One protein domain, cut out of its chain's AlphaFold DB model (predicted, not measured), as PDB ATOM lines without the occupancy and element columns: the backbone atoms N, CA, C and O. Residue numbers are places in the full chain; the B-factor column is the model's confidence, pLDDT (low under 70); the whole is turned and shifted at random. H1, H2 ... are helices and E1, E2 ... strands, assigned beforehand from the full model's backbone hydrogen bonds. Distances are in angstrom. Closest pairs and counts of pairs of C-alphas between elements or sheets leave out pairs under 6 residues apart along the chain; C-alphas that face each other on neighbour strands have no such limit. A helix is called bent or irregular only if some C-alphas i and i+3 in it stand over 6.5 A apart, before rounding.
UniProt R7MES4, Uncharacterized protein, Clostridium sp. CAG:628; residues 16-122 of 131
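Overview. This is residues 16 to 122 of the 131 residues of an uncharacterized protein of Clostridium sp. CAG:628 (UniProt R7MES4). Two separate two-stranded ribbons make the frame of this domain: the hairpin E1-E2 at one end, with the short helix H5 packed on it, and the ribbon E3-E4 through the middle, with H4 at its far end. H2 and H3 pack on each other at a steep tilt off to one side of the two ribbons, H3 following directly on E2, and H1 makes a corner with the beginning of H2, at the end of the domain away from E1-E2. The printed part has 107 residues, with five named helices and four named strands in the order H1 H2 E1 E2 H3 E3 H4 E4 H5; both sheets are antiparallel and the class is mixed, helices and strands. It is only just compact, close to loose, with a radius of gyration of the C-alphas of 15.3 A and spans of 39 by 34 by 28 A.

Along the chain. Find C-alpha 16 at (63.118, 78.574, 41.693); from there H1 runs through residues 16 to 26, 15.2 A long. H2 follows at residues 29 to 41, 16.1 A; it is neither bent nor irregular, but only just: C-alphas 38 and 41 are 6.4 A apart. Next come E1, residues 52 to 57, 15.1 A, and E2, residues 60 to 65, 17.2 A. H3 begins directly after it at C-alpha 66, at (31.641, 88.709, 46.991), and takes residues 66 to 75, 14.5 A. Further on are E3, residues 89 to 93; H4, residues 101 to 107, irregular, with C-alphas 102 and 105 8.2 A apart; and E4, residues 110 to 113. H5, residues 117 to 122, ends at C-alpha 122, at (33.502, 75.162, 53.403).

Arrangement. Look first at Val 26 and Ile 32, the closest C-alphas of H1 and H2 at 7.0 A: these helices are close but not clearly touching, about perpendicular at 75 degrees. H2 and H3 touch, closest at the C-alphas of Ile 33 and Tyr 70, 7.0 A, at a steep tilt of 43 degrees, opposite ways. E1 and E2 form an antiparallel hairpin, with N 55 and O 62 at 2.8 A, within hydrogen-bond range. The closest C-alphas of E1 and H5 are those of Cys 55 and Arg 118, 6.1 A. E3 and E4 are antiparallel, with N 90 and O 113 at 2.8 A. The closest C-alphas of E3 and H4 are those of Pro 93 and Arg 107, 5.4 A. In H1, H3 and H5 every O i to N i+4 pair is within hydrogen-bond range; H2 has 8 of 9, and H4 has 0 of 3 but 2 of 4 O i to N i+3 pairs.

Size, cuts and confidence. The C-alphas farthest apart, Asp 17 and Asp 59, are 44.9 A from each other. The printed part has no cut, and the link from H3 to E3, 13 residues, is long. The mean pLDDT of the printed part is 85.4; look for values under 70 at residues 44 to 45 and 96 to 108.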
ATOM      1  N   GLN A  16      63.843  78.470  40.431       78.75
ATOM      2  CA  GLN A  16      63.118  78.574  41.693       78.75
ATOM      3  C   GLN A  16      63.172  80.001  42.255       78.75
ATOM      4  O   GLN A  16      62.155  80.490  42.740       78.75
ATOM      5  N   ASP A  17      64.298  80.698  42.105       85.00
ATOM      6  CA  ASP A  17      64.444  82.090  42.544       85.00
ATOM      7  C   ASP A  17      63.579  83.048  41.721       85.00
ATOM      8  O   ASP A  17      62.840  83.852  42.290       85.00
ATOM      9  N   ASP A  18      63.560  82.897  40.394       84.44
ATOM     10  CA  ASP A  18      62.672  83.668  39.514       84.44
ATOM     11  C   ASP A  18      61.194  83.441  39.862       84.44
ATOM     12  O   ASP A  18      60.390  84.376  39.881       84.44
ATOM     13  N   LEU A  19      60.824  82.193  40.170       83.69
ATOM     14  CA  LEU A  19      59.480  81.847  40.628       83.69
ATOM     15  C   LEU A  19      59.160  82.471  41.983       83.69
ATOM     16  O   LEU A  19      58.045  82.959  42.171       83.69
ATOM     17  N   ASN A  20      60.111  82.472  42.914       86.81
ATOM     18  CA  ASN A  20      59.951  83.086  44.228       86.81
ATOM     19  C   ASN A  20      59.752  84.601  44.089       86.81
ATOM     20  O   ASN A  20      58.817  85.148  44.676       86.81
ATOM     21  N   ILE A  21      60.556  85.265  43.253       88.94
ATOM     22  CA  ILE A  21      60.418  86.691  42.934       88.94
ATOM     23  C   ILE A  21      59.044  86.958  42.321       88.94
ATOM     24  O   ILE A  21      58.310  87.816  42.817       88.94
ATOM     25  N   PHE A  22      58.655  86.196  41.294       88.44
ATOM     26  CA  PHE A  22      57.348  86.327  40.654       88.44
ATOM     27  C   PHE A  22      56.213  86.185  41.673       88.44
ATOM     28  O   PHE A  22      55.378  87.083  41.783       88.44
ATOM     29  N   ASN A  23      56.215  85.100  42.454       89.00
ATOM     30  CA  ASN A  23      55.197  84.819  43.462       89.00
ATOM     31  C   ASN A  23      55.147  85.920  44.528       89.00
ATOM     32  O   ASN A  23      54.057  86.353  44.889       89.00
ATOM     33  N   SER A  24      56.294  86.427  44.989       90.00
ATOM     34  CA  SER A  24      56.341  87.529  45.960       90.00
ATOM     35  C   SER A  24      55.713  88.815  45.415       90.00
ATOM     36  O   SER A  24      55.057  89.558  46.147       90.00
ATOM     37  N   TYR A  25      55.871  89.070  44.112       90.31
ATOM     38  CA  TYR A  25      55.305  90.243  43.469       90.31
ATOM     39  C   TYR A  25      53.792  90.107  43.319       90.31
ATOM     40  O   TYR A  25      53.060  91.003  43.734       90.31
ATOM     41  N   VAL A  26      53.312  88.994  42.755       89.31
ATOM     42  CA  VAL A  26      51.884  88.827  42.442       89.31
ATOM     43  C   VAL A  26      51.018  88.540  43.670       89.31
ATOM     44  O   VAL A  26      49.823  88.812  43.637       89.31
ATOM     45  N   ASN A  27      51.608  88.077  44.776       91.50
ATOM     46  CA  ASN A  27      50.905  87.885  46.047       91.50
ATOM     47  C   ASN A  27      50.817  89.156  46.907       91.50
ATOM     48  O   ASN A  27      50.487  89.092  48.088       91.50
ATOM     49  N   LYS A  28      51.073  90.346  46.354       93.38
ATOM     50  CA  LYS A  28      50.736  91.600  47.045       93.38
ATOM     51  C   LYS A  28      49.217  91.757  47.117       93.38
ATOM     52  O   LYS A  28      48.529  91.524  46.131       93.38
ATOM     53  N   THR A  29      48.708  92.237  48.254       94.88
ATOM     54  CA  THR A  29      47.262  92.373  48.525       94.88
ATOM     55  C   THR A  29      46.515  93.075  47.391       94.88
ATOM     56  O   THR A  29      45.524  92.547  46.903       94.88
ATOM     57  N   ARG A  30      47.041  94.206  46.895       95.12
ATOM     58  CA  ARG A  30      46.436  94.935  45.770       95.12
ATOM     59  C   ARG A  30      46.300  94.077  44.510       95.12
ATOM     60  O   ARG A  30      45.256  94.083  43.882       95.12
ATOM     61  N   ILE A  31      47.339  93.316  44.165       93.38
ATOM     62  CA  ILE A  31      47.334  92.469  42.963       93.38
ATOM     63  C   ILE A  31      46.371  91.294  43.141       93.38
ATOM     64  O   ILE A  31      45.677  90.936  42.196       93.38
ATOM     65  N   ILE A  32      46.289  90.713  44.340       94.62
ATOM     66  CA  ILE A  32      45.311  89.661  44.640       94.62
ATOM     67  C   ILE A  32      43.885  90.181  44.426       94.62
ATOM     68  O   ILE A  32      43.113  89.524  43.734       94.62
ATOM     69  N   ILE A  33      43.563  91.362  44.961       94.94
ATOM     70  CA  ILE A  33      42.248  91.997  44.788       94.94
ATOM     71  C   ILE A  33      41.966  92.239  43.300       94.94
ATOM     72  O   ILE A  33      40.960  91.750  42.796       94.94
ATOM     73  N   ASP A  34      42.901  92.858  42.570       93.00
ATOM     74  CA  ASP A  34      42.760  93.107  41.126       93.00
ATOM     75  C   ASP A  34      42.507  91.803  40.333       93.00
ATOM     76  O   ASP A  34      41.750  91.773  39.358       93.00
ATOM     77  N   MET A  35      43.144  90.698  40.738       91.44
ATOM     78  CA  MET A  35      42.965  89.385  40.113       91.44
ATOM     79  C   MET A  35      41.591  88.782  40.437       91.44
ATOM     80  O   MET A  35      40.952  88.235  39.538       91.44
ATOM     81  N   VAL A  36      41.119  88.881  41.683       93.38
ATOM     82  CA  VAL A  36      39.777  88.419  42.080       93.38
ATOM     83  C   VAL A  36      38.700  89.214  41.341       93.38
ATOM     84  O   VAL A  36      37.815  88.606  40.731       93.38
ATOM     85  N   ASP A  37      38.838  90.539  41.287       92.12
ATOM     86  CA  ASP A  37      37.945  91.431  40.546       92.12
ATOM     87  C   ASP A  37      37.841  91.009  39.085       92.12
ATOM     88  O   ASP A  37      36.753  90.816  38.538       92.12
ATOM     89  N   ARG A  38      38.998  90.828  38.438       88.81
ATOM     90  CA  ARG A  38      39.046  90.565  37.004       88.81
ATOM     91  C   ARG A  38      38.593  89.159  36.637       88.81
ATOM     92  O   ARG A  38      37.939  88.997  35.609       88.81
ATOM     93  N   PHE A  39      38.991  88.144  37.400       87.81
ATOM     94  CA  PHE A  39      38.793  86.746  37.004       87.81
ATOM     95  C   PHE A  39      37.557  86.095  37.612       87.81
ATOM     96  O   PHE A  39      37.060  85.137  37.018       87.81
ATOM     97  N   ILE A  40      37.063  86.597  38.745       90.19
ATOM     98  CA  ILE A  40      35.947  85.989  39.471       90.19
ATOM     99  C   ILE A  40      34.756  86.939  39.509       90.19
ATOM    100  O   ILE A  40      33.700  86.573  39.005       90.19
ATOM    101  N   VAL A  41      34.932  88.155  40.034       92.44
ATOM    102  CA  VAL A  41      33.804  89.065  40.293       92.44
ATOM    103  C   VAL A  41      33.181  89.593  39.000       92.44
ATOM    104  O   VAL A  41      31.975  89.477  38.818       92.44
ATOM    105  N   ARG A  42      33.999  90.111  38.074       90.19
ATOM    106  CA  ARG A  42      33.550  90.588  36.747       90.19
ATOM    107  C   ARG A  42      33.650  89.522  35.663       90.19
ATOM    108  O   ARG A  42      32.977  89.581  34.633       90.19
ATOM    109  N   GLY A  43      34.558  88.567  35.840       81.81
ATOM    110  CA  GLY A  43      34.842  87.547  34.840       81.81
ATOM    111  C   GLY A  43      35.275  88.123  33.482       81.81
ATOM    112  O   GLY A  43      35.939  89.158  33.376       81.81
ATOM    113  N   ARG A  44      34.958  87.399  32.399       69.75
ATOM    114  CA  ARG A  44      35.590  87.634  31.093       69.75
ATOM    115  C   ARG A  44      35.107  88.905  30.388       69.75
ATOM    116  O   ARG A  44      35.964  89.532  29.781       69.75
ATOM    117  N   ASN A  45      33.834  89.298  30.507       62.03
ATOM    118  CA  ASN A  45      33.225  90.446  29.802       62.03
ATOM    119  C   ASN A  45      31.879  90.885  30.438       62.03
ATOM    120  O   ASN A  45      30.882  90.989  29.732       62.03
ATOM    121  N   SER A  46      31.813  91.068  31.758       73.62
ATOM    122  CA  SER A  46      30.607  91.601  32.413       73.62
ATOM    123  C   SER A  46      30.804  93.071  32.781       73.62
ATOM    124  O   SER A  46      31.874  93.435  33.271       73.62
ATOM    125  N   GLU A  47      29.778  93.898  32.570       81.94
ATOM    126  CA  GLU A  47      29.675  95.231  33.193       81.94
ATOM    127  C   GLU A  47      29.198  95.146  34.651       81.94
ATOM    128  O   GLU A  47      29.274  96.122  35.392       81.94
ATOM    129  N   TYR A  48      28.732  93.966  35.065       86.56
ATOM    130  CA  TYR A  48      28.169  93.707  36.380       86.56
ATOM    131  C   TYR A  48      29.092  92.830  37.217       86.56
ATOM    132  O   TYR A  48      29.644  91.837  36.725       86.56
ATOM    133  N   ASP A  49      29.187  93.174  38.493       92.19
ATOM    134  CA  ASP A  49      29.817  92.352  39.516       92.19
ATOM    135  C   ASP A  49      28.833  91.267  39.983       92.19
ATOM    136  O   ASP A  49      27.636  91.524  40.125       92.19
ATOM    137  N   ILE A  50      29.324  90.056  40.254       92.38
ATOM    138  CA  ILE A  50      28.514  89.040  40.941       92.38
ATOM    139  C   ILE A  50      28.339  89.409  42.416       92.38
ATOM    140  O   ILE A  50      29.273  89.898  43.051       92.38
ATOM    141  N   ASP A  51      27.186  89.083  42.996       93.25
ATOM    142  CA  ASP A  51      26.996  89.163  44.451       93.25
ATOM    143  C   ASP A  51      27.414  87.878  45.169       93.25
ATOM    144  O   ASP A  51      27.917  87.932  46.292       93.25
ATOM    145  N   TYR A  52      27.258  86.730  44.503       94.75
ATOM    146  CA  TYR A  52      27.590  85.416  45.042       94.75
ATOM    147  C   TYR A  52      28.280  84.536  44.003       94.75
ATOM    148  O   TYR A  52      27.888  84.493  42.835       94.75
ATOM    149  N   LEU A  53      29.275  83.775  44.454       94.12
ATOM    150  CA  LEU A  53      29.891  82.690  43.698       94.12
ATOM    151  C   LEU A  53      29.320  81.355  44.180       94.12
ATOM    152  O   LEU A  53      29.368  81.067  45.374       94.12
ATOM    153  N   ILE A  54      28.820  80.534  43.256       93.81
ATOM    154  CA  ILE A  54      28.244  79.209  43.535       93.81
ATOM    155  C   ILE A  54      29.156  78.128  42.946       93.81
ATOM    156  O   ILE A  54      29.600  78.232  41.802       93.81
ATOM    157  N   CYS A  55      29.429  77.079  43.718       92.88
ATOM    158  CA  CYS A  55      30.247  75.941  43.312       92.88
ATOM    159  C   CYS A  55      29.545  74.623  43.668       92.88
ATOM    160  O   CYS A  55      29.309  74.347  44.843       92.88
ATOM    161  N   GLY A  56      29.233  73.800  42.663       91.69
ATOM    162  CA  GLY A  56      28.627  72.477  42.844       91.69
ATOM    163  C   GLY A  56      27.497  72.184  41.859       91.69
ATOM    164  O   GLY A  56      27.425  72.791  40.789       91.69
ATOM    165  N   THR A  57      26.640  71.232  42.219       92.38
ATOM    166  CA  THR A  57      25.412  70.882  41.486       92.38
ATOM    167  C   THR A  57      24.188  71.475  42.180       92.38
ATOM    168  O   THR A  57      24.287  71.940  43.311       92.38
ATOM    169  N   ILE A  58      23.023  71.434  41.525       89.56
ATOM    170  CA  ILE A  58      21.756  71.944  42.084       89.56
ATOM    171  C   ILE A  58      21.464  71.327  43.463       89.56
ATOM    172  O   ILE A  58      21.102  72.047  44.388       89.56
ATOM    173  N   ASP A  59      21.705  70.023  43.619       93.69
ATOM    174  CA  ASP A  59      21.424  69.292  44.864       93.69
ATOM    175  C   ASP A  59      22.550  69.384  45.908       93.69
ATOM    176  O   ASP A  59      22.369  69.009  47.065       93.69
ATOM    177  N   ASN A  60      23.742  69.840  45.515       93.44
ATOM    178  CA  ASN A  60      24.912  69.906  46.387       93.44
ATOM    179  C   ASN A  60      25.844  71.031  45.935       93.44
ATOM    180  O   ASN A  60      26.847  70.804  45.244       93.44
ATOM    181  N   TYR A  61      25.506  72.251  46.346       94.75
ATOM    182  CA  TYR A  61      26.324  73.432  46.117       94.75
ATOM    183  C   TYR A  61      26.779  74.071  47.423       94.75
ATOM    184  O   TYR A  61      26.132  73.994  48.465       94.75
ATOM    185  N   VAL A  62      27.911  74.754  47.328       96.25
ATOM    186  CA  VAL A  62      28.342  75.754  48.297       96.25
ATOM    187  C   VAL A  62      28.355  77.105  47.611       96.25
ATOM    188  O   VAL A  62      28.475  77.201  46.389       96.25
ATOM    189  N   TRP A  63      28.230  78.161  48.397       95.62
ATOM    190  CA  TRP A  63      28.256  79.520  47.884       95.62
ATOM    191  C   TRP A  63      29.045  80.433  48.809       95.62
ATOM    192  O   TRP A  63      29.201  80.123  49.991       95.62
ATOM    193  N   ILE A  64      29.515  81.557  48.284       96.56
ATOM    194  CA  ILE A  64      30.209  82.598  49.043       96.56
ATOM    195  C   ILE A  64      29.819  83.977  48.505       96.56
ATOM    196  O   ILE A  64      29.638  84.125  47.296       96.56
ATOM    197  N   SER A  65      29.630  84.959  49.393       96.69
ATOM    198  CA  SER A  65      29.363  86.340  48.976       96.69
ATOM    199  C   SER A  65      30.621  86.967  48.375       96.69
ATOM    200  O   SER A  65      31.735  86.527  48.663       96.69
ATOM    201  N   LYS A  66      30.475  88.006  47.549       94.62
ATOM    202  CA  LYS A  66      31.641  88.709  46.991       94.62
ATOM    203  C   LYS A  66      32.554  89.287  48.074       94.62
ATOM    204  O   LYS A  66      33.763  89.282  47.895       94.62
ATOM    205  N   TYR A  67      31.994  89.750  49.191       94.56
ATOM    206  CA  TYR A  67      32.769  90.329  50.288       94.56
ATOM    207  C   TYR A  67      33.576  89.247  51.013       94.56
ATOM    208  O   TYR A  67      34.799  89.351  51.091       94.56
ATOM    209  N   ASP A  68      32.920  88.147  51.387       96.44
ATOM    210  CA  ASP A  68      33.575  86.985  52.002       96.44
ATOM    211  C   ASP A  68      34.619  86.349  51.073       96.44
ATOM    212  O   ASP A  68      35.617  85.790  51.523       96.44
ATOM    213  N   LEU A  69      34.408  86.421  49.753       95.62
ATOM    214  CA  LEU A  69      35.352  85.919  48.760       95.62
ATOM    215  C   LEU A  69      36.704  86.636  48.855       95.62
ATOM    216  O   LEU A  69      37.736  85.971  48.758       95.62
ATOM    217  N   TYR A  70      36.722  87.958  49.054       95.56
ATOM    218  CA  TYR A  70      37.982  88.685  49.234       95.56
ATOM    219  C   TYR A  70      38.705  88.221  50.494       95.56
ATOM    220  O   TYR A  70      39.897  87.920  50.425       95.56
ATOM    221  N   ASP A  71      37.988  88.098  51.610       95.38
ATOM    222  CA  ASP A  71      38.560  87.658  52.882       95.38
ATOM    223  C   ASP A  71      39.113  86.236  52.787       95.38
ATOM    224  O   ASP A  71      40.244  85.966  53.206       95.38
ATOM    225  N   LEU A  72      38.371  85.335  52.137       95.56
ATOM    226  CA  LEU A  72      38.822  83.980  51.866       95.56
ATOM    227  C   LEU A  72      40.130  84.001  51.076       95.56
ATOM    228  O   LEU A  72      41.118  83.401  51.507       95.56
ATOM    229  N   VAL A  73      40.179  84.688  49.932       94.81
ATOM    230  CA  VAL A  73      41.376  84.688  49.081       94.81
ATOM    231  C   VAL A  73      42.560  85.348  49.799       94.81
ATOM    232  O   VAL A  73      43.680  84.838  49.730       94.81
ATOM    233  N   LEU A  74      42.338  86.436  50.543       94.25
ATOM    234  CA  LEU A  74      43.385  87.113  51.312       94.25
ATOM    235  C   LEU A  74      43.918  86.255  52.464       94.25
ATOM    236  O   LEU A  74      45.129  86.261  52.696       94.25
ATOM    237  N   SER A  75      43.073  85.442  53.109       93.12
ATOM    238  CA  SER A  75      43.515  84.473  54.127       93.12
ATOM    239  C   SER A  75      44.495  83.429  53.566       93.12
ATOM    240  O   SER A  75      45.300  82.853  54.296       93.12
ATOM    241  N   LYS A  76      44.482  83.223  52.241       90.62
ATOM    242  CA  LYS A  76      45.310  82.253  51.508       90.62
ATOM    243  C   LYS A  76      46.537  82.894  50.841       90.62
ATOM    244  O   LYS A  76      47.269  82.214  50.124       90.62
ATOM    245  N   LYS A  77      46.799  84.186  51.073       87.62
ATOM    246  CA  LYS A  77      47.914  84.946  50.469       87.62
ATOM    247  C   LYS A  77      49.301  84.359  50.759       87.62
ATOM    248  O   LYS A  77      50.184  84.452  49.914       87.62
ATOM    249  N   CYS A  78      49.502  83.787  51.946       81.94
ATOM    250  CA  CYS A  78      50.805  83.279  52.395       81.94
ATOM    251  C   CYS A  78      51.007  81.783  52.106       81.94
ATOM    252  O   CYS A  78      51.898  81.160  52.680       81.94
ATOM    253  N   LEU A  79      50.174  81.182  51.253       82.56
ATOM    254  CA  LEU A  79      50.362  79.794  50.853       82.56
ATOM    255  C   LEU A  79      51.621  79.643  49.994       82.56
ATOM    256  O   LEU A  79      51.836  80.380  49.035       82.56
ATOM    257  N   HIS A  80      52.430  78.636  50.304       76.81
ATOM    258  CA  HIS A  80      53.584  78.292  49.488       76.81
ATOM    259  C   HIS A  80      53.195  77.300  48.389       76.81
ATOM    260  O   HIS A  80      52.789  76.172  48.666       76.81
ATOM    261  N   PHE A  81      53.388  77.695  47.129       76.50
ATOM    262  CA  PHE A  81      53.288  76.795  45.981       76.50
ATOM    263  C   PHE A  81      54.620  76.689  45.244       76.50
ATOM    264  O   PHE A  81      55.337  77.669  45.062       76.50
ATOM    265  N   THR A  82      54.891  75.502  44.697       79.31
ATOM    266  CA  THR A  82      56.038  75.253  43.801       79.31
ATOM    267  C   THR A  82      55.771  75.678  42.349       79.31
ATOM    268  O   THR A  82      56.472  75.264  41.426       79.31
ATOM    269  N   SER A  83      54.727  76.481  42.129       81.69
ATOM    270  CA  SER A  83      54.290  76.983  40.827       81.69
ATOM    271  C   SER A  83      53.896  78.461  40.909       81.69
ATOM    272  O   SER A  83      53.549  78.931  41.996       81.69
ATOM    273  N   PRO A  84      53.875  79.181  39.771       87.25
ATOM    274  CA  PRO A  84      53.256  80.500  39.681       87.25
ATOM    275  C   PRO A  84      51.827  80.487  40.237       87.25
ATOM    276  O   PRO A  84      51.008  79.664  39.814       87.25
ATOM    277  N   HIS A  85      51.523  81.372  41.179       90.06
ATOM    278  CA  HIS A  85      50.206  81.432  41.816       90.06
ATOM    279  C   HIS A  85      49.888  82.829  42.352       90.06
ATOM    280  O   HIS A  85      50.784  83.635  42.577       90.06
ATOM    281  N   VAL A  86      48.600  83.078  42.568       90.81
ATOM    282  CA  VAL A  86      48.045  84.240  43.262       90.81
ATOM    283  C   VAL A  86      47.103  83.709  44.336       90.81
ATOM    284  O   VAL A  86      46.041  83.178  44.014       90.81
ATOM    285  N   ALA A  87      47.503  83.814  45.599       92.06
ATOM    286  CA  ALA A  87      46.845  83.188  46.740       92.06
ATOM    287  C   ALA A  87      46.551  81.697  46.464       92.06
ATOM    288  O   ALA A  87      47.456  80.928  46.155       92.06
ATOM    289  N   CYS A  88      45.288  81.276  46.506       90.88
ATOM    290  CA  CYS A  88      44.853  79.906  46.212       90.88
ATOM    291  C   CYS A  88      44.771  79.562  44.705       90.88
ATOM    292  O   CYS A  88      44.494  78.414  44.344       90.88
ATOM    293  N   MET A  89      45.010  80.524  43.807       91.31
ATOM    294  CA  MET A  89      44.855  80.353  42.362       91.31
ATOM    295  C   MET A  89      46.191  80.094  41.665       91.31
ATOM    296  O   MET A  89      47.084  80.932  41.644       91.31
ATOM    297  N   THR A  90      46.317  78.954  40.996       89.62
ATOM    298  CA  THR A  90      47.511  78.611  40.209       89.62
ATOM    299  C   THR A  90      47.444  79.183  38.795       89.62
ATOM    300  O   THR A  90      46.388  79.178  38.157       89.62
ATOM    301  N   LEU A  91      48.587  79.634  38.276       86.44
ATOM    302  CA  LEU A  91      48.739  80.113  36.903       86.44
ATOM    303  C   LEU A  91      49.465  79.055  36.071       86.44
ATOM    304  O   LEU A  91      50.536  78.573  36.436       86.44
ATOM    305  N   GLY A  92      48.905  78.692  34.920       80.69
ATOM    306  CA  GLY A  92      49.568  77.737  34.037       80.69
ATOM    307  C   GLY A  92      48.929  77.632  32.660       80.69
ATOM    308  O   GLY A  92      47.891  78.240  32.421       80.69
ATOM    309  N   PRO A  93      49.503  76.832  31.749       76.19
ATOM    310  CA  PRO A  93      48.970  76.681  30.397       76.19
ATOM    311  C   PRO A  93      47.535  76.155  30.434       76.19
ATOM    312  O   PRO A  93      47.228  75.286  31.257       76.19
ATOM    313  N   GLN A  94      46.663  76.637  29.547       73.75
ATOM    314  CA  GLN A  94      45.256  76.223  29.473       73.75
ATOM    315  C   GLN A  94      45.113  74.716  29.209       73.75
ATOM    316  O   GLN A  94      44.289  74.060  29.848       73.75
ATOM    317  N   LYS A  95      45.976  74.135  28.367       70.00
ATOM    318  CA  LYS A  95      46.074  72.682  28.144       70.00
ATOM    319  C   LYS A  95      47.483  72.178  28.475       70.00
ATOM    320  O   LYS A  95      48.463  72.647  27.903       70.00
ATOM    321  N   ARG A  96      47.587  71.209  29.398       56.34
ATOM    322  CA  ARG A  96      48.872  70.627  29.856       56.34
ATOM    323  C   ARG A  96      49.424  69.549  28.914       56.34
ATOM    324  O   ARG A  96      50.638  69.418  28.790       56.34
ATOM    325  N   CYS A  97      48.545  68.811  28.236       54.59
ATOM    326  CA  CYS A  97      48.898  67.794  27.248       54.59
ATOM    327  C   CYS A  97      48.160  68.100  25.947       54.59
ATOM    328  O   CYS A  97      46.935  68.065  25.898       54.59
ATOM    329  N   ILE A  98      48.911  68.425  24.897       53.84
ATOM    330  CA  ILE A  98      48.372  68.569  23.545       53.84
ATOM    331  C   ILE A  98      49.046  67.493  22.716       53.84
ATOM    332  O   ILE A  98      50.188  67.674  22.294       53.84
ATOM    333  N   THR A  99      48.368  66.355  22.594       56.50
ATOM    334  CA  THR A  99      48.766  65.216  21.760       56.50
ATOM    335  C   THR A  99      48.315  65.394  20.308       56.50
ATOM    336  O   THR A  99      48.906  64.798  19.416       56.50
ATOM    337  N   SER A 100      47.329  66.260  20.033       57.06
ATOM    338  CA  SER A 100      46.824  66.521  18.681       57.06
ATOM    339  C   SER A 100      47.395  67.810  18.073       57.06
ATOM    340  O   SER A 100      47.398  68.874  18.696       57.06
ATOM    341  N   LYS A 101      47.863  67.733  16.819       60.38
ATOM    342  CA  LYS A 101      48.517  68.838  16.083       60.38
ATOM    343  C   LYS A 101      47.673  70.128  15.988       60.38
ATOM    344  O   LYS A 101      48.242  71.203  15.844       60.38
ATOM    345  N   GLY A 102      46.346  70.049  16.126       61.56
ATOM    346  CA  GLY A 102      45.425  71.181  15.927       61.56
ATOM    347  C   GLY A 102      45.382  72.245  17.035       61.56
ATOM    348  O   GLY A 102      44.910  73.348  16.785       61.56
ATOM    349  N   ASN A 103      45.890  71.965  18.244       60.19
ATOM    350  CA  ASN A 103      45.701  72.849  19.409       60.19
ATOM    351  C   ASN A 103      46.998  73.461  19.966       60.19
ATOM    352  O   ASN A 103      47.001  73.985  21.072       60.19
ATOM    353  N   LEU A 104      48.113  73.416  19.229       64.94
ATOM    354  CA  LEU A 104      49.436  73.862  19.707       64.94
ATOM    355  C   LEU A 104      49.445  75.294  20.276       64.94
ATOM    356  O   LEU A 104      50.135  75.556  21.263       64.94
ATOM    357  N   LYS A 105      48.620  76.182  19.708       67.94
ATOM    358  CA  LYS A 105      48.415  77.565  20.166       67.94
ATOM    359  C   LYS A 105      47.932  77.675  21.621       67.94
ATOM    360  O   LYS A 105      48.331  78.601  22.321       67.94
ATOM    361  N   ASP A 106      47.175  76.697  22.118       66.19
ATOM    362  CA  ASP A 106      46.608  76.708  23.475       66.19
ATOM    363  C   ASP A 106      47.677  76.507  24.567       66.19
ATOM    364  O   ASP A 106      47.410  76.742  25.746       66.19
ATOM    365  N   ARG A 107      48.905  76.092  24.202       63.72
ATOM    366  CA  ARG A 107      50.055  76.047  25.131       63.72
ATOM    367  C   ARG A 107      50.508  77.438  25.566       63.72
ATOM    368  O   ARG A 107      51.095  77.568  26.636       63.72
ATOM    369  N   TYR A 108      50.251  78.449  24.741       68.38
ATOM    370  CA  TYR A 108      50.637  79.834  25.003       68.38
ATOM    371  C   TYR A 108      49.532  80.631  25.708       68.38
ATOM    372  O   TYR A 108      49.762  81.771  26.104       68.38
ATOM    373  N   LEU A 109      48.350  80.037  25.893       74.56
ATOM    374  CA  LEU A 109      47.266  80.623  26.673       74.56
ATOM    375  C   LEU A 109      47.439  80.271  28.152       74.56
ATOM    376  O   LEU A 109      47.643  79.106  28.507       74.56
ATOM    377  N   VAL A 110      47.341  81.278  29.019       78.12
ATOM    378  CA  VAL A 110      47.396  81.114  30.477       78.12
ATOM    379  C   VAL A 110      45.983  80.963  31.022       78.12
ATOM    380  O   VAL A 110      45.107  81.769  30.728       78.12
ATOM    381  N   ALA A 111      45.783  79.943  31.848       81.81
ATOM    382  CA  ALA A 111      44.594  79.753  32.655       81.81
ATOM    383  C   ALA A 111      44.922  79.976  34.133       81.81
ATOM    384  O   ALA A 111      45.926  79.465  34.644       81.81
ATOM    385  N   VAL A 112      44.025  80.693  34.804       86.50
ATOM    386  CA  VAL A 112      43.940  80.774  36.261       86.50
ATOM    387  C   VAL A 112      43.092  79.596  36.733       86.50
ATOM    388  O   VAL A 112      42.030  79.339  36.164       86.50
ATOM    389  N   ARG A 113      43.568  78.836  37.719       87.38
ATOM    390  CA  ARG A 113      42.859  77.662  38.245       87.38
ATOM    391  C   ARG A 113      42.804  77.681  39.757       87.38
ATOM    392  O   ARG A 113      43.847  77.788  40.400       87.38
ATOM    393  N   TRP A 114      41.616  77.445  40.290       90.94
ATOM    394  CA  TRP A 114      41.377  77.246  41.709       90.94
ATOM    395  C   TRP A 114      40.921  75.803  41.931       90.94
ATOM    396  O   TRP A 114      39.787  75.450  41.629       90.94
ATOM    397  N   ASN A 115      41.838  74.942  42.376       85.19
ATOM    398  CA  ASN A 115      41.592  73.493  42.387       85.19
ATOM    399  C   ASN A 115      40.690  73.032  43.544       85.19
ATOM    400  O   ASN A 115      40.033  72.010  43.404       85.19
ATOM    401  N   PHE A 116      40.667  73.777  44.652       90.19
ATOM    402  CA  PHE A 116      39.987  73.408  45.901       90.19
ATOM    403  C   PHE A 116      38.940  74.449  46.319       90.19
ATOM    404  O   PHE A 116      38.762  74.725  47.500       90.19
ATOM    405  N   LEU A 117      38.275  75.084  45.344       92.56
ATOM    406  CA  LEU A 117      37.309  76.162  45.592       92.56
ATOM    407  C   LEU A 117      36.212  75.741  46.578       92.56
ATOM    408  O   LEU A 117      35.878  76.493  47.489       92.56
ATOM    409  N   ARG A 118      35.654  74.538  46.404       94.19
ATOM    410  CA  ARG A 118      34.569  74.036  47.250       94.19
ATOM    411  C   ARG A 118      35.040  73.844  48.690       94.19
ATOM    412  O   ARG A 118      34.377  74.304  49.614       94.19
ATOM    413  N   GLU A 119      36.175  73.177  48.868       94.94
ATOM    414  CA  GLU A 119      36.770  72.899  50.174       94.94
ATOM    415  C   GLU A 119      37.161  74.198  50.877       94.94
ATOM    416  O   GLU A 119      36.851  74.369  52.052       94.94
ATOM    417  N   ASP A 120      37.757  75.143  50.148       94.69
ATOM    418  CA  ASP A 120      38.135  76.445  50.689       94.69
ATOM    419  C   ASP A 120      36.911  77.231  51.188       94.69
ATOM    420  O   ASP A 120      36.972  77.799  52.277       94.69
ATOM    421  N   ILE A 121      35.791  77.232  50.446       95.69
ATOM    422  CA  ILE A 121      34.541  77.885  50.880       95.69
ATOM    423  C   ILE A 121      33.995  77.233  52.157       95.69
ATOM    424  O   ILE A 121      33.595  77.939  53.084       95.69
ATOM    425  N   ILE A 122      33.982  75.898  52.224       95.50
ATOM    426  CA  ILE A 122      33.502  75.162  53.403       95.50
ATOM    427  C   ILE A 122      34.376  75.475  54.617       95.50
ATOM    428  O   ILE A 122      33.859  75.830  55.674       95.50
TER     429      ILE A 122